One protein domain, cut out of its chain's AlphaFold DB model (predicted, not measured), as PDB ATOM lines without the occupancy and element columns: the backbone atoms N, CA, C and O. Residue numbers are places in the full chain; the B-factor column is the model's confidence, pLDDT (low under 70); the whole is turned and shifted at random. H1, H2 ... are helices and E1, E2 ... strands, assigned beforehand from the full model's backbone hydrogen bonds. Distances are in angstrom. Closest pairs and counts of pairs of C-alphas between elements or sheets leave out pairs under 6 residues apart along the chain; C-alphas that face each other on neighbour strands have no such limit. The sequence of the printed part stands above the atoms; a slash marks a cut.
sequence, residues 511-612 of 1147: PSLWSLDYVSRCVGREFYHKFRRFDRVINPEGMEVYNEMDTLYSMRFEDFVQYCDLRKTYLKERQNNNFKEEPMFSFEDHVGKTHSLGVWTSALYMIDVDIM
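What this domain is: This is residues 511 to 612 of the 1147 residues of an uncharacterized protein of Fragilariopsis cylindrus CCMP1102 (UniProt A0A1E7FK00). A long helix, H2, slants over one face of a strongly twisted sheet built along the long strand E1, with the hairpin E4 and E5 along another side of the helix. E2 and E3 lie on one side of E1 and E6 on the other, while the short helix H1 packs on the first turns of H2. The printed part has 102 residues, in the order H1, E1, E2, E3, H2, E4, E5, E6; both sheets are antiparallel and the class is mixed, helices and strands. It is only just compact, close to loose, with a radius of gyration of the C-alphas of 14.9 A, and spans 44 by 32 by 24 A.

How they stand to each other: Begin with H1, residues 516 to 523, which touches residues 557 to 561 of H2, residues 557 to 575. Their closest C-alphas are those of Ser 520 and Glu 558, 5.1 A apart, and they run opposite ways at a shallow tilt of 16 degrees. Next comes E1, residues 528 to 538, whose pairing is staggered. It forms a hairpin with E2, residues 544 to 548, where N 535 and O 547 are 2.8 A apart. E3, residues 553 to 556, is antiparallel to E1, with N 531 and O 553 at 2.9 A. E6, residues 602 to 610, is also antiparallel to E1, with N 534 and O 603 at 2.9 A. H2 is on this sheet at a height over the sheet of 10.9 A, over E6, and only just slantwise to it at 30.5 degrees on the local plane. E4, residues 584 to 588, and E5, residues 594 to 598, form a hairpin, with N 585 and O 597 at 2.8 A. The closest C-alphas of H2 and E4 are those of Tyr 563 and Phe 585, 6.4 A apart. In H1 every O i to N i+4 pair is within hydrogen-bond range; in H2, 14 of 15 are.

Where its parts are: Find C-alpha 516 at (379.885, 287.698, 403.203), where H1 begins its 10.6 A. E1 runs 31.7 A from C-alpha 528 at (391.449, 282.229, 394.558); E2 covers 13.6 A and E3 10.0 A. H2 then runs 27.3 A. E4 measures 13.6 A, E5 14.0 A, and E6 24.4 A, ending at C-alpha 610 at (392.274, 294.532, 398.299).

The domain as a whole: Look to Pro 540 and Met 612 for the two C-alphas farthest apart, 45.0 A. The printed part has no cut and no long link; the link from H2 to E4, with 8 residues, is short, and the others are tight. The model's mean pLDDT over the printed part is 92.9, and residue 579 is under 70.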
ATOM      1  N   PRO A 511     374.852 297.678 405.484       92.12
ATOM      2  CA  PRO A 511     375.130 296.327 405.972       92.12
ATOM      3  C   PRO A 511     375.045 295.244 404.886       92.12
ATOM      4  O   PRO A 511     375.510 294.127 405.109       92.12
ATOM      5  N   SER A 512     374.459 295.543 403.719       94.31
ATOM      6  CA  SER A 512     374.424 294.613 402.591       94.31
ATOM      7  C   SER A 512     375.789 294.479 401.910       94.31
ATOM      8  O   SER A 512     376.178 293.360 401.571       94.31
ATOM      9  N   LEU A 513     376.554 295.571 401.784       94.38
ATOM     10  CA  LEU A 513     377.891 295.584 401.174       94.38
ATOM     11  C   LEU A 513     378.944 294.932 402.081       94.38
ATOM     12  O   LEU A 513     379.844 294.250 401.604       94.38
ATOM     13  N   TRP A 514     378.800 295.074 403.399       91.31
ATOM     14  CA  TRP A 514     379.700 294.468 404.391       91.31
ATOM     15  C   TRP A 514     379.374 292.990 404.696       91.31
ATOM     16  O   TRP A 514     379.917 292.406 405.635       91.31
ATOM     17  N   SER A 515     378.482 292.367 403.919       93.62
ATOM     18  CA  SER A 515     378.079 290.970 404.099       93.62
ATOM     19  C   SER A 515     378.980 289.988 403.337       93.62
ATOM     20  O   SER A 515     379.415 290.251 402.218       93.62
ATOM     21  N   LEU A 516     379.198 288.795 403.904       94.12
ATOM     22  CA  LEU A 516     379.885 287.698 403.203       94.12
ATOM     23  C   LEU A 516     379.167 287.271 401.907       94.12
ATOM     24  O   LEU A 516     379.818 286.844 400.958       94.12
ATOM     25  N   ASP A 517     377.843 287.428 401.844       94.44
ATOM     26  CA  ASP A 517     377.059 287.214 400.623       94.44
ATOM     27  C   ASP A 517     377.458 288.198 399.509       94.44
ATOM     28  O   ASP A 517     377.656 287.777 398.372       94.44
ATOM     29  N   TYR A 518     377.668 289.482 399.822       95.12
ATOM     30  CA  TYR A 518     378.180 290.452 398.849       95.12
ATOM     31  C   TYR A 518     379.603 290.104 398.384       95.12
ATOM     32  O   TYR A 518     379.844 290.070 397.178       95.12
ATOM     33  N   VAL A 519     380.513 289.744 399.301       92.62
ATOM     34  CA  VAL A 519     381.874 289.280 398.945       92.62
ATOM     35  C   VAL A 519     381.806 288.083 397.984       92.62
ATOM     36  O   VAL A 519     382.466 288.074 396.943       92.62
ATOM     37  N   SER A 520     380.949 287.099 398.277       94.00
ATOM     38  CA  SER A 520     380.724 285.934 397.412       94.00
ATOM     39  C   SER A 520     380.115 286.315 396.055       94.00
ATOM     40  O   SER A 520     380.547 285.815 395.018       94.00
ATOM     41  N   ARG A 521     379.163 287.255 396.013       94.00
ATOM     42  CA  ARG A 521     378.568 287.738 394.754       94.00
ATOM     43  C   ARG A 521     379.530 288.563 393.892       94.00
ATOM     44  O   ARG A 521     379.342 288.581 392.679       94.00
ATOM     45  N   CYS A 522     380.539 289.211 394.476       92.12
ATOM     46  CA  CYS A 522     381.542 289.981 393.733       92.12
ATOM     47  C   CYS A 522     382.719 289.140 393.224       92.12
ATOM     48  O   CYS A 522     383.127 289.318 392.082       92.12
ATOM     49  N   VAL A 523     383.270 288.241 394.047       92.31
ATOM     50  CA  VAL A 523     384.522 287.515 393.727       92.31
ATOM     51  C   VAL A 523     384.472 286.004 393.987       92.31
ATOM     52  O   VAL A 523     385.464 285.306 393.775       92.31
ATOM     53  N   GLY A 524     383.311 285.472 394.386       86.12
ATOM     54  CA  GLY A 524     383.098 284.109 394.891       86.12
ATOM     55  C   GLY A 524     383.752 282.979 394.100       86.12
ATOM     56  O   GLY A 524     384.369 282.101 394.700       86.12
ATOM     57  N   ARG A 525     383.605 282.995 392.769       90.56
ATOM     58  CA  ARG A 525     383.960 281.873 391.875       90.56
ATOM     59  C   ARG A 525     385.220 282.080 391.051       90.56
ATOM     60  O   ARG A 525     385.836 281.103 390.638       90.56
ATOM     61  N   GLU A 526     385.562 283.332 390.776       87.94
ATOM     62  CA  GLU A 526     386.595 283.693 389.801       87.94
ATOM     63  C   GLU A 526     387.983 283.808 390.439       87.94
ATOM     64  O   GLU A 526     388.990 283.547 389.781       87.94
ATOM     65  N   PHE A 527     388.040 284.155 391.729       93.25
ATOM     66  CA  PHE A 527     389.282 284.480 392.418       93.25
ATOM     67  C   PHE A 527     389.596 283.480 393.529       93.25
ATOM     68  O   PHE A 527     388.816 283.278 394.462       93.25
ATOM     69  N   TYR A 528     390.790 282.897 393.443       95.50
ATOM     70  CA  TYR A 528     391.449 282.229 394.558       95.50
ATOM     71  C   TYR A 528     392.211 283.263 395.383       95.50
ATOM     72  O   TYR A 528     392.985 284.045 394.830       95.50
ATOM     73  N   HIS A 529     392.036 283.225 396.700       96.00
ATOM     74  CA  HIS A 529     392.682 284.140 397.637       96.00
ATOM     75  C   HIS A 529     393.478 283.402 398.717       96.00
ATOM     76  O   HIS A 529     393.428 282.175 398.801       96.00
ATOM     77  N   LYS A 530     394.254 284.148 399.508       95.00
ATOM     78  CA  LYS A 530     395.161 283.641 400.548       95.00
ATOM     79  C   LYS A 530     394.457 283.479 401.898       95.00
ATOM     80  O   LYS A 530     393.790 284.402 402.363       95.00
ATOM     81  N   PHE A 531     394.679 282.339 402.555       96.25
ATOM     82  CA  PHE A 531     394.135 282.038 403.881       96.25
ATOM     83  C   PHE A 531     395.185 281.387 404.791       96.25
ATOM     84  O   PHE A 531     395.852 280.438 404.383       96.25
ATOM     85  N   ARG A 532     395.304 281.840 406.043       94.81
ATOM     86  CA  ARG A 532     396.103 281.165 407.089       94.81
ATOM     87  C   ARG A 532     395.196 280.233 407.905       94.81
ATOM     88  O   ARG A 532     394.062 280.598 408.209       94.81
ATOM     89  N   ARG A 533     395.678 279.037 408.263       95.19
ATOM     90  CA  ARG A 533     394.946 278.045 409.076       95.19
ATOM     91  C   ARG A 533     395.484 278.024 410.506       95.19
ATOM     92  O   ARG A 533     396.697 277.992 410.702       95.19
ATOM     93  N   PHE A 534     394.584 277.985 411.483       95.50
ATOM     94  CA  PHE A 534     394.906 277.851 412.903       95.50
ATOM     95  C   PHE A 534     394.153 276.654 413.477       95.50
ATOM     96  O   PHE A 534     392.923 276.639 413.447       95.50
ATOM     97  N   ASP A 535     394.878 275.671 414.000       94.88
ATOM     98  CA  ASP A 535     394.298 274.453 414.561       94.88
ATOM     99  C   ASP A 535     394.270 274.501 416.088       94.88
ATOM    100  O   ASP A 535     395.245 274.856 416.754       94.88
ATOM    101  N   ARG A 536     393.118 274.119 416.633       93.25
ATOM    102  CA  ARG A 536     392.821 274.067 418.058       93.25
ATOM    103  C   ARG A 536     393.466 272.839 418.692       93.25
ATOM    104  O   ARG A 536     393.155 271.706 418.327       93.25
ATOM    105  N   VAL A 537     394.313 273.066 419.687       92.31
ATOM    106  CA  VAL A 537     395.043 272.037 420.433       92.31
ATOM    107  C   VAL A 537     394.739 272.194 421.921       92.31
ATOM    108  O   VAL A 537     394.611 273.306 422.424       92.31
ATOM    109  N   ILE A 538     394.614 271.079 422.637       90.69
ATOM    110  CA  ILE A 538     394.506 271.085 424.099       90.69
ATOM    111  C   ILE A 538     395.929 271.002 424.661       90.69
ATOM    112  O   ILE A 538     396.679 270.095 424.296       90.69
ATOM    113  N   ASN A 539     396.325 271.966 425.493       87.06
ATOM    114  CA  ASN A 539     397.644 271.970 426.134       87.06
ATOM    115  C   ASN A 539     397.697 270.981 427.331       87.06
ATOM    116  O   ASN A 539     396.657 270.445 427.724       87.06
ATOM    117  N   PRO A 540     398.877 270.697 427.923       88.44
ATOM    118  CA  PRO A 540     398.989 269.810 429.089       88.44
ATOM    119  C   PRO A 540     398.127 270.235 430.289       88.44
ATOM    120  O   PRO A 540     397.727 269.395 431.089       88.44
ATOM    121  N   GLU A 541     397.813 271.527 430.388       85.94
ATOM    122  CA  GLU A 541     396.966 272.132 431.416       85.94
ATOM    123  C   GLU A 541     395.451 271.967 431.141       85.94
ATOM    124  O   GLU A 541     394.629 272.418 431.936       85.94
ATOM    125  N   GLY A 542     395.058 271.323 430.032       86.56
ATOM    126  CA  GLY A 542     393.659 271.071 429.659       86.56
ATOM    127  C   GLY A 542     392.943 272.244 428.971       86.56
ATOM    128  O   GLY A 542     391.741 272.163 428.714       86.56
ATOM    129  N   MET A 543     393.661 273.321 428.656       87.00
ATOM    130  CA  MET A 543     393.146 274.560 428.066       87.00
ATOM    131  C   MET A 543     393.207 274.533 426.534       87.00
ATOM    132  O   MET A 543     394.130 273.980 425.934       87.00
ATOM    133  N   GLU A 544     392.231 275.177 425.886       87.50
ATOM    134  CA  GLU A 544     392.163 275.274 424.424       87.50
ATOM    135  C   GLU A 544     393.064 276.404 423.901       87.50
ATOM    136  O   GLU A 544     392.722 277.586 423.982       87.50
ATOM    137  N   VAL A 545     394.208 276.024 423.332       90.31
ATOM    138  CA  VAL A 545     395.122 276.913 422.601       90.31
ATOM    139  C   VAL A 545     394.964 276.710 421.092       90.31
ATOM    140  O   VAL A 545     394.378 275.727 420.640       90.31
ATOM    141  N   TYR A 546     395.480 277.638 420.291       91.75
ATOM    142  CA  TYR A 546     395.450 277.545 418.832       91.75
ATOM    143  C   TYR A 546     396.864 277.723 418.287       91.75
ATOM    144  O   TYR A 546     397.569 278.646 418.687       91.75
ATOM    145  N   ASN A 547     397.265 276.839 417.378       91.81
ATOM    146  CA  ASN A 547     398.561 276.879 416.709       91.81
ATOM    147  C   ASN A 547     398.353 277.239 415.239       91.81
ATOM    148  O   ASN A 547     397.468 276.692 414.583       91.81
ATOM    149  N   GLU A 548     399.171 278.142 414.706       92.06
ATOM    150  CA  GLU A 548     399.193 278.402 413.266       92.06
ATOM    151  C   GLU A 548     399.824 277.217 412.523       92.06
ATOM    152  O   GLU A 548     400.841 276.680 412.957       92.06
ATOM    153  N   MET A 549     399.240 276.834 411.390       91.06
ATOM    154  CA  MET A 549     399.773 275.791 410.516       91.06
ATOM    155  C   MET A 549     400.671 276.415 409.440       91.06
ATOM    156  O   MET A 549     400.288 277.395 408.801       91.06
ATOM    157  N   ASP A 550     401.845 275.829 409.190       79.44
ATOM    158  CA  ASP A 550     402.842 276.324 408.221       79.44
ATOM    159  C   ASP A 550     402.489 276.006 406.760       79.44
ATOM    160  O   ASP A 550     403.273 275.445 405.996       79.44
ATOM    161  N   THR A 551     401.257 276.310 406.364       82.88
ATOM    162  CA  THR A 551     400.803 276.202 404.979       82.88
ATOM    163  C   THR A 551     399.761 277.273 404.714       82.88
ATOM    164  O   THR A 551     398.620 277.163 405.167       82.88
ATOM    165  N   LEU A 552     400.139 278.292 403.946       91.06
ATOM    166  CA  LEU A 552     399.186 279.229 403.376       91.06
ATOM    167  C   LEU A 552     398.270 278.488 402.389       91.06
ATOM    168  O   LEU A 552     398.716 277.876 401.417       91.06
ATOM    169  N   TYR A 553     396.968 278.531 402.644       94.75
ATOM    170  CA  TYR A 553     395.959 277.973 401.755       94.75
ATOM    171  C   TYR A 553     395.581 278.967 400.665       94.75
ATOM    172  O   TYR A 553     395.576 280.184 400.857       94.75
ATOM    173  N   SER A 554     395.213 278.408 399.517       95.62
ATOM    174  CA  SER A 554     394.625 279.131 398.404       95.62
ATOM    175  C   SER A 554     393.232 278.564 398.163       95.62
ATOM    176  O   SER A 554     393.101 277.377 397.891       95.62
ATOM    177  N   MET A 555     392.197 279.380 398.330       97.06
ATOM    178  CA  MET A 555     390.792 278.947 398.356       97.06
ATOM    179  C   MET A 555     389.924 280.022 397.695       97.06
ATOM    180  O   MET A 555     390.316 281.190 397.679       97.06
ATOM    181  N   ARG A 556     388.767 279.666 397.126       97.31
ATOM    182  CA  ARG A 556     387.868 280.662 396.520       97.31
ATOM    183  C   ARG A 556     387.017 281.344 397.589       97.31
ATOM    184  O   ARG A 556     386.727 280.762 398.636       97.31
ATOM    185  N   PHE A 557     386.567 282.564 397.314       96.81
ATOM    186  CA  PHE A 557     385.731 283.310 398.257       96.81
ATOM    187  C   PHE A 557     384.390 282.603 398.546       96.81
ATOM    188  O   PHE A 557     383.949 282.606 399.691       96.81
ATOM    189  N   GLU A 558     383.766 281.933 397.566       97.19
ATOM    190  CA  GLU A 558     382.513 281.184 397.783       97.19
ATOM    191  C   GLU A 558     382.714 279.989 398.735       97.19
ATOM    192  O   GLU A 558     381.867 279.736 399.593       97.19
ATOM    193  N   ASP A 559     383.855 279.296 398.640       97.94
ATOM    194  CA  ASP A 559     384.199 278.170 399.519       97.94
ATOM    195  C   ASP A 559     384.375 278.642 400.975       97.94
ATOM    196  O   ASP A 559     383.863 278.017 401.904       97.94
ATOM    197  N   PHE A 560     385.030 279.792 401.189       97.75
ATOM    198  CA  PHE A 560     385.182 280.378 402.528       97.75
ATOM    199  C   PHE A 560     383.834 280.722 403.176       97.75
ATOM    200  O   PHE A 560     383.630 280.461 404.363       97.75
ATOM    201  N   VAL A 561     382.888 281.264 402.403       97.12
ATOM    202  CA  VAL A 561     381.547 281.590 402.914       97.12
ATOM    203  C   VAL A 561     380.775 280.321 403.285       97.12
ATOM    204  O   VAL A 561     380.168 280.280 404.357       97.12
ATOM    205  N   GLN A 562     380.876 279.252 402.485       97.31
ATOM    206  CA  GLN A 562     380.313 277.940 402.835       97.31
ATOM    207  C   GLN A 562     380.909 277.381 404.138       97.31
ATOM    208  O   GLN A 562     380.164 276.898 404.992       97.31
ATOM    209  N   TYR A 563     382.227 277.491 404.334       97.88
ATOM    210  CA  TYR A 563     382.891 277.134 405.593       97.88
ATOM    211  C   TYR A 563     382.338 277.940 406.783       97.88
ATOM    212  O   TYR A 563     381.996 277.355 407.815       97.88
ATOM    213  N   CYS A 564     382.187 279.262 406.641       97.12
ATOM    214  CA  CYS A 564     381.652 280.122 407.697       97.12
ATOM    215  C   CYS A 564     380.203 279.770 408.070       97.12
ATOM    216  O   CYS A 564     379.891 279.681 409.261       97.12
ATOM    217  N   ASP A 565     379.317 279.534 407.097       96.19
ATOM    218  CA  ASP A 565     377.928 279.155 407.381       96.19
ATOM    219  C   ASP A 565     377.801 277.722 407.932       96.19
ATOM    220  O   ASP A 565     376.964 277.477 408.809       96.19
ATOM    221  N   LEU A 566     378.668 276.786 407.522       96.38
ATOM    222  CA  LEU A 566     378.724 275.438 408.101       96.38
ATOM    223  C   LEU A 566     379.207 275.470 409.563       96.38
ATOM    224  O   LEU A 566     378.558 274.874 410.428       96.38
ATOM    225  N   ARG A 567     380.265 276.235 409.876       95.75
ATOM    226  CA  ARG A 567     380.746 276.468 411.255       95.75
ATOM    227  C   ARG A 567     379.654 277.091 412.131       95.75
ATOM    228  O   ARG A 567     379.326 276.563 413.191       95.75
ATOM    229  N   LYS A 568     379.020 278.165 411.651       94.19
ATOM    230  CA  LYS A 568     377.893 278.872 412.294       94.19
ATOM    231  C   LYS A 568     376.661 277.989 412.515       94.19
ATOM    232  O   LYS A 568     375.921 278.209 413.474       94.19
ATOM    233  N   THR A 569     376.438 276.993 411.659       93.94
ATOM    234  CA  THR A 569     375.372 275.995 411.831       93.94
ATOM    235  C   THR A 569     375.745 274.981 412.912       93.94
ATOM    236  O   THR A 569     374.990 274.811 413.868       93.94
ATOM    237  N   TYR A 570     376.939 274.384 412.831       93.38
ATOM    238  CA  TYR A 570     377.436 273.416 413.816       93.38
ATOM    239  C   TYR A 570     377.497 273.995 415.241       93.38
ATOM    240  O   TYR A 570     377.075 273.340 416.194       93.38
ATOM    241  N   LEU A 571     377.926 275.253 415.393       90.75
ATOM    242  CA  LEU A 571     377.932 275.968 416.675       90.75
ATOM    243  C   LEU A 571     376.543 276.029 417.329       90.75
ATOM    244  O   LEU A 571     376.419 275.774 418.527       90.75
ATOM    245  N   LYS A 572     375.491 276.304 416.548       90.19
ATOM    246  CA  LYS A 572     374.105 276.325 417.040       90.19
ATOM    247  C   LYS A 572     373.611 274.932 417.429       90.19
ATOM    248  O   LYS A 572     372.922 274.790 418.434       90.19
ATOM    249  N   GLU A 573     373.952 273.898 416.661       90.12
ATOM    250  CA  GLU A 573     373.587 272.517 417.013       90.12
ATOM    251  C   GLU A 573     374.276 272.063 418.310       90.12
ATOM    252  O   GLU A 573     373.624 271.484 419.180       90.12
ATOM    253  N   ARG A 574     375.555 272.426 418.486       85.31
ATOM    254  CA  ARG A 574     376.339 272.178 419.704       85.31
ATOM    255  C   ARG A 574     375.778 272.919 420.924       85.31
ATOM    256  O   ARG A 574     375.643 272.303 421.975       85.31
ATOM    257  N   GLN A 575     375.412 274.198 420.795       85.06
ATOM    258  CA  GLN A 575     374.762 274.971 421.870       85.06
ATOM    259  C   GLN A 575     373.414 274.361 422.297       85.06
ATOM    260  O   GLN A 575     373.079 274.371 423.477       85.06
ATOM    261  N   ASN A 576     372.675 273.760 421.361       86.44
ATOM    262  CA  ASN A 576     371.425 273.041 421.632       86.44
ATOM    263  C   ASN A 576     371.633 271.603 422.162       86.44
ATOM    264  O   ASN A 576     370.682 270.824 422.194       86.44
ATOM    265  N   ASN A 577     372.860 271.222 422.548       81.69
ATOM    266  CA  ASN A 577     373.262 269.870 422.974       81.69
ATOM    267  C   ASN A 577     372.968 268.743 421.958       81.69
ATOM    268  O   ASN A 577     373.051 267.563 422.301       81.69
ATOM    269  N   ASN A 578     372.677 269.071 420.695       77.81
ATOM    270  CA  ASN A 578     372.393 268.100 419.638       77.81
ATOM    271  C   ASN A 578     373.707 267.593 419.018       77.81
ATOM    272  O   ASN A 578     374.031 267.894 417.868       77.81
ATOM    273  N   PHE A 579     374.507 266.898 419.830       68.88
ATOM    274  CA  PHE A 579     375.863 266.473 419.484       68.88
ATOM    275  C   PHE A 579     375.879 265.511 418.288       68.88
ATOM    276  O   PHE A 579     375.485 264.349 418.389       68.88
ATOM    277  N   LYS A 580     376.405 266.005 417.168       77.19
ATOM    278  CA  LYS A 580     376.873 265.208 416.029       77.19
ATOM    279  C   LYS A 580     378.400 265.175 416.035       77.19
ATOM    280  O   LYS A 580     379.040 265.984 416.710       77.19
ATOM    281  N   GLU A 581     378.973 264.275 415.246       90.06
ATOM    282  CA  GLU A 581     380.386 264.353 414.871       90.06
ATOM    283  C   GLU A 581     380.681 265.694 414.174       90.06
ATOM    284  O   GLU A 581     379.804 266.288 413.539       90.06
ATOM    285  N   GLU A 582     381.909 266.192 414.317       93.31
ATOM    286  CA  GLU A 582     382.311 267.464 413.715       93.31
ATOM    287  C   GLU A 582     382.323 267.346 412.181       93.31
ATOM    288  O   GLU A 582     383.034 266.492 411.646       93.31
ATOM    289  N   PRO A 583     381.566 268.180 411.442       95.44
ATOM    290  CA  PRO A 583     381.523 268.067 409.997       95.44
ATOM    291  C   PRO A 583     382.846 268.541 409.390       95.44
ATOM    292  O   PRO A 583     383.341 269.635 409.677       95.44
ATOM    293  N   MET A 584     383.401 267.707 408.514       97.50
ATOM    294  CA  MET A 584     384.589 268.031 407.732       97.50
ATOM    295  C   MET A 584     384.207 268.941 406.563       97.50
ATOM    296  O   MET A 584     383.436 268.552 405.687       97.50
ATOM    297  N   PHE A 585     384.789 270.135 406.519       98.06
ATOM    298  CA  PHE A 585     384.772 270.986 405.336       98.06
ATOM    299  C   PHE A 585     385.891 270.562 404.379       98.06
ATOM    300  O   PHE A 585     386.964 270.145 404.818       98.06
ATOM    301  N   SER A 586     385.643 270.642 403.071       98.06
ATOM    302  CA  SER A 586     386.644 270.358 402.039       98.06
ATOM    303  C   SER A 586     386.507 271.321 400.867       98.06
ATOM    304  O   SER A 586     385.393 271.637 400.460       98.06
ATOM    305  N   PHE A 587     387.641 271.746 400.318       97.88
ATOM    306  CA  PHE A 587     387.733 272.657 399.177       97.88
ATOM    307  C   PHE A 587     388.896 272.247 398.262       97.88
ATOM    308  O   PHE A 587     389.745 271.443 398.649       97.88
ATOM    309  N   GLU A 588     388.935 272.799 397.054       97.56
ATOM    310  CA  GLU A 588     390.009 272.608 396.072       97.56
ATOM    311  C   GLU A 588     390.829 273.903 395.970       97.56
ATOM    312  O   GLU A 588     390.251 274.987 396.036       97.56
ATOM    313  N   ASP A 589     392.159 273.813 395.862       96.44
ATOM    314  CA  ASP A 589     393.034 274.980 395.683       96.44
ATOM    315  C   ASP A 589     393.307 275.318 394.206       96.44
ATOM    316  O   ASP A 589     392.918 274.591 393.293       96.44
ATOM    317  N   HIS A 590     394.018 276.423 393.946       94.62
ATOM    318  CA  HIS A 590     394.329 276.873 392.580       94.62
ATOM    319  C   HIS A 590     395.208 275.901 391.760       94.62
ATOM    320  O   HIS A 590     395.426 276.137 390.570       94.62
ATOM    321  N   VAL A 591     395.743 274.841 392.377       95.25
ATOM    322  CA  VAL A 591     396.539 273.780 391.734       95.25
ATOM    323  C   VAL A 591     395.679 272.534 391.457       95.25
ATOM    324  O   VAL A 591     396.140 271.597 390.807       95.25
ATOM    325  N   GLY A 592     394.425 272.511 391.918       95.69
ATOM    326  CA  GLY A 592     393.529 271.356 391.837       95.69
ATOM    327  C   GLY A 592     393.713 270.356 392.983       95.69
ATOM    328  O   GLY A 592     393.279 269.208 392.878       95.69
ATOM    329  N   LYS A 593     394.393 270.737 394.074       96.50
ATOM    330  CA  LYS A 593     394.559 269.872 395.248       96.50
ATOM    331  C   LYS A 593     393.396 270.084 396.215       96.50
ATOM    332  O   LYS A 593     393.163 271.191 396.691       96.50
ATOM    333  N   THR A 594     392.717 268.996 396.573       97.69
ATOM    334  CA  THR A 594     391.717 268.999 397.648       97.69
ATOM    335  C   THR A 594     392.383 269.094 399.024       97.69
ATOM    336  O   THR A 594     393.351 268.383 399.308       97.69
ATOM    337  N   HIS A 595     391.829 269.925 399.903       97.06
ATOM    338  CA  HIS A 595     392.165 269.997 401.328       97.06
ATOM    339  C   HIS A 595     390.909 269.736 402.162       97.06
ATOM    340  O   HIS A 595     389.810 270.102 401.750       97.06
ATOM    341  N   SER A 596     391.077 269.150 403.350       96.75
ATOM    342  CA  SER A 596     389.984 268.853 404.286       96.75
ATOM    343  C   SER A 596     390.354 269.258 405.716       96.75
ATOM    344  O   SER A 596     391.506 269.109 406.135       96.75
ATOM    345  N   LEU A 597     389.381 269.776 406.466       96.31
ATOM    346  CA  LEU A 597     389.548 270.286 407.835       96.31
ATOM    347  C   LEU A 597     388.237 270.239 408.629       96.31
ATOM    348  O   LEU A 597     387.158 270.291 408.042       96.31
ATOM    349  N   GLY A 598     388.325 270.154 409.955       96.81
ATOM    350  CA  GLY A 598     387.157 270.236 410.832       96.81
ATOM    351  C   GLY A 598     386.707 271.687 410.997       96.81
ATOM    352  O   GLY A 598     387.532 272.572 411.234       96.81
ATOM    353  N   VAL A 599     385.408 271.970 410.844       95.31
ATOM    354  CA  VAL A 599     384.915 273.365 410.852       95.31
ATOM    355  C   VAL A 599     385.059 274.081 412.189       95.31
ATOM    356  O   VAL A 599     385.014 275.309 412.217       95.31
ATOM    357  N   TRP A 600     385.193 273.346 413.291       91.81
ATOM    358  CA  TRP A 600     385.278 273.885 414.646       91.81
ATOM    359  C   TRP A 600     386.722 273.867 415.159       91.81
ATOM    360  O   TRP A 600     387.205 274.879 415.669       91.81
ATOM    361  N   THR A 601     387.424 272.756 414.945       94.44
ATOM    362  CA  THR A 601     388.836 272.559 415.299       94.44
ATOM    363  C   THR A 601     389.810 273.392 414.470       94.44
ATOM    364  O   THR A 601     390.861 273.740 414.999       94.44
ATOM    365  N   SER A 602     389.471 273.775 413.236       95.88
ATOM    366  CA  SER A 602     390.274 274.704 412.429       95.88
ATOM    367  C   SER A 602     389.573 276.056 412.254       95.88
ATOM    368  O   SER A 602     388.411 276.113 411.843       95.88
ATOM    369  N   ALA A 603     390.300 277.150 412.495       96.56
ATOM    370  CA  ALA A 603     389.935 278.517 412.118       96.56
ATOM    371  C   ALA A 603     390.673 278.934 410.830       96.56
ATOM    372  O   ALA A 603     391.883 278.715 410.706       96.56
ATOM    373  N   LEU A 604     389.954 279.527 409.869       97.50
ATOM    374  CA  LEU A 604     390.507 280.023 408.601       97.50
ATOM    375  C   LEU A 604     390.506 281.554 408.554       97.50
ATOM    376  O   LEU A 604     389.446 282.176 408.623       97.50
ATOM    377  N   TYR A 605     391.691 282.140 408.372       97.25
ATOM    378  CA  TYR A 605     391.908 283.583 408.359       97.25
ATOM    379  C   TYR A 605     392.134 284.105 406.941       97.25
ATOM    380  O   TYR A 605     393.202 283.892 406.366       97.25
ATOM    381  N   MET A 606     391.138 284.811 406.404       97.25
ATOM    382  CA  MET A 606     391.236 285.593 405.173       97.25
ATOM    383  C   MET A 606     392.004 286.892 405.450       97.25
ATOM    384  O   MET A 606     391.595 287.683 406.306       97.25
ATOM    385  N   ILE A 607     393.109 287.100 404.734       95.69
ATOM    386  CA  ILE A 607     394.053 288.217 404.920       95.69
ATOM    387  C   ILE A 607     394.229 289.004 403.619       95.69
ATOM    388  O   ILE A 607     394.090 288.424 402.551       95.69
ATOM    389  N   ASP A 608     394.585 290.286 403.689       95.19
ATOM    390  CA  ASP A 608     395.061 291.084 402.543       95.19
ATOM    391  C   ASP A 608     394.099 291.126 401.331       95.19
ATOM    392  O   ASP A 608     394.519 291.002 400.177       95.19
ATOM    393  N   VAL A 609     392.785 291.247 401.567       96.44
ATOM    394  CA  VAL A 609     391.797 291.387 400.481       96.44
ATOM    395  C   VAL A 609     391.702 292.853 400.053       96.44
ATOM    396  O   VAL A 609     391.031 293.641 400.715       96.44
ATOM    397  N   ASP A 610     392.340 293.207 398.938       95.50
ATOM    398  CA  ASP A 610     392.274 294.532 398.299       95.50
ATOM    399  C   ASP A 610     390.820 294.909 397.946       95.50
ATOM    400  O   ASP A 610     390.264 294.446 396.945       95.50
ATOM    401  N   ILE A 611     390.181 295.747 398.776       95.88
ATOM    402  CA  ILE A 611     388.775 296.125 398.561       95.88
ATOM    403  C   ILE A 611     388.615 297.143 397.432       95.88
ATOM    404  O   ILE A 611     387.561 297.185 396.801       95.88
ATOM    405  N   MET A 612     389.648 297.940 397.149       93.38
ATOM    406  CA  MET A 612     389.613 298.967 396.108       93.38
ATOM    407  C   MET A 612     389.512 298.331 394.719       93.38
ATOM    408  O   MET A 612     388.714 298.774 393.893       93.38
TER     409      MET A 612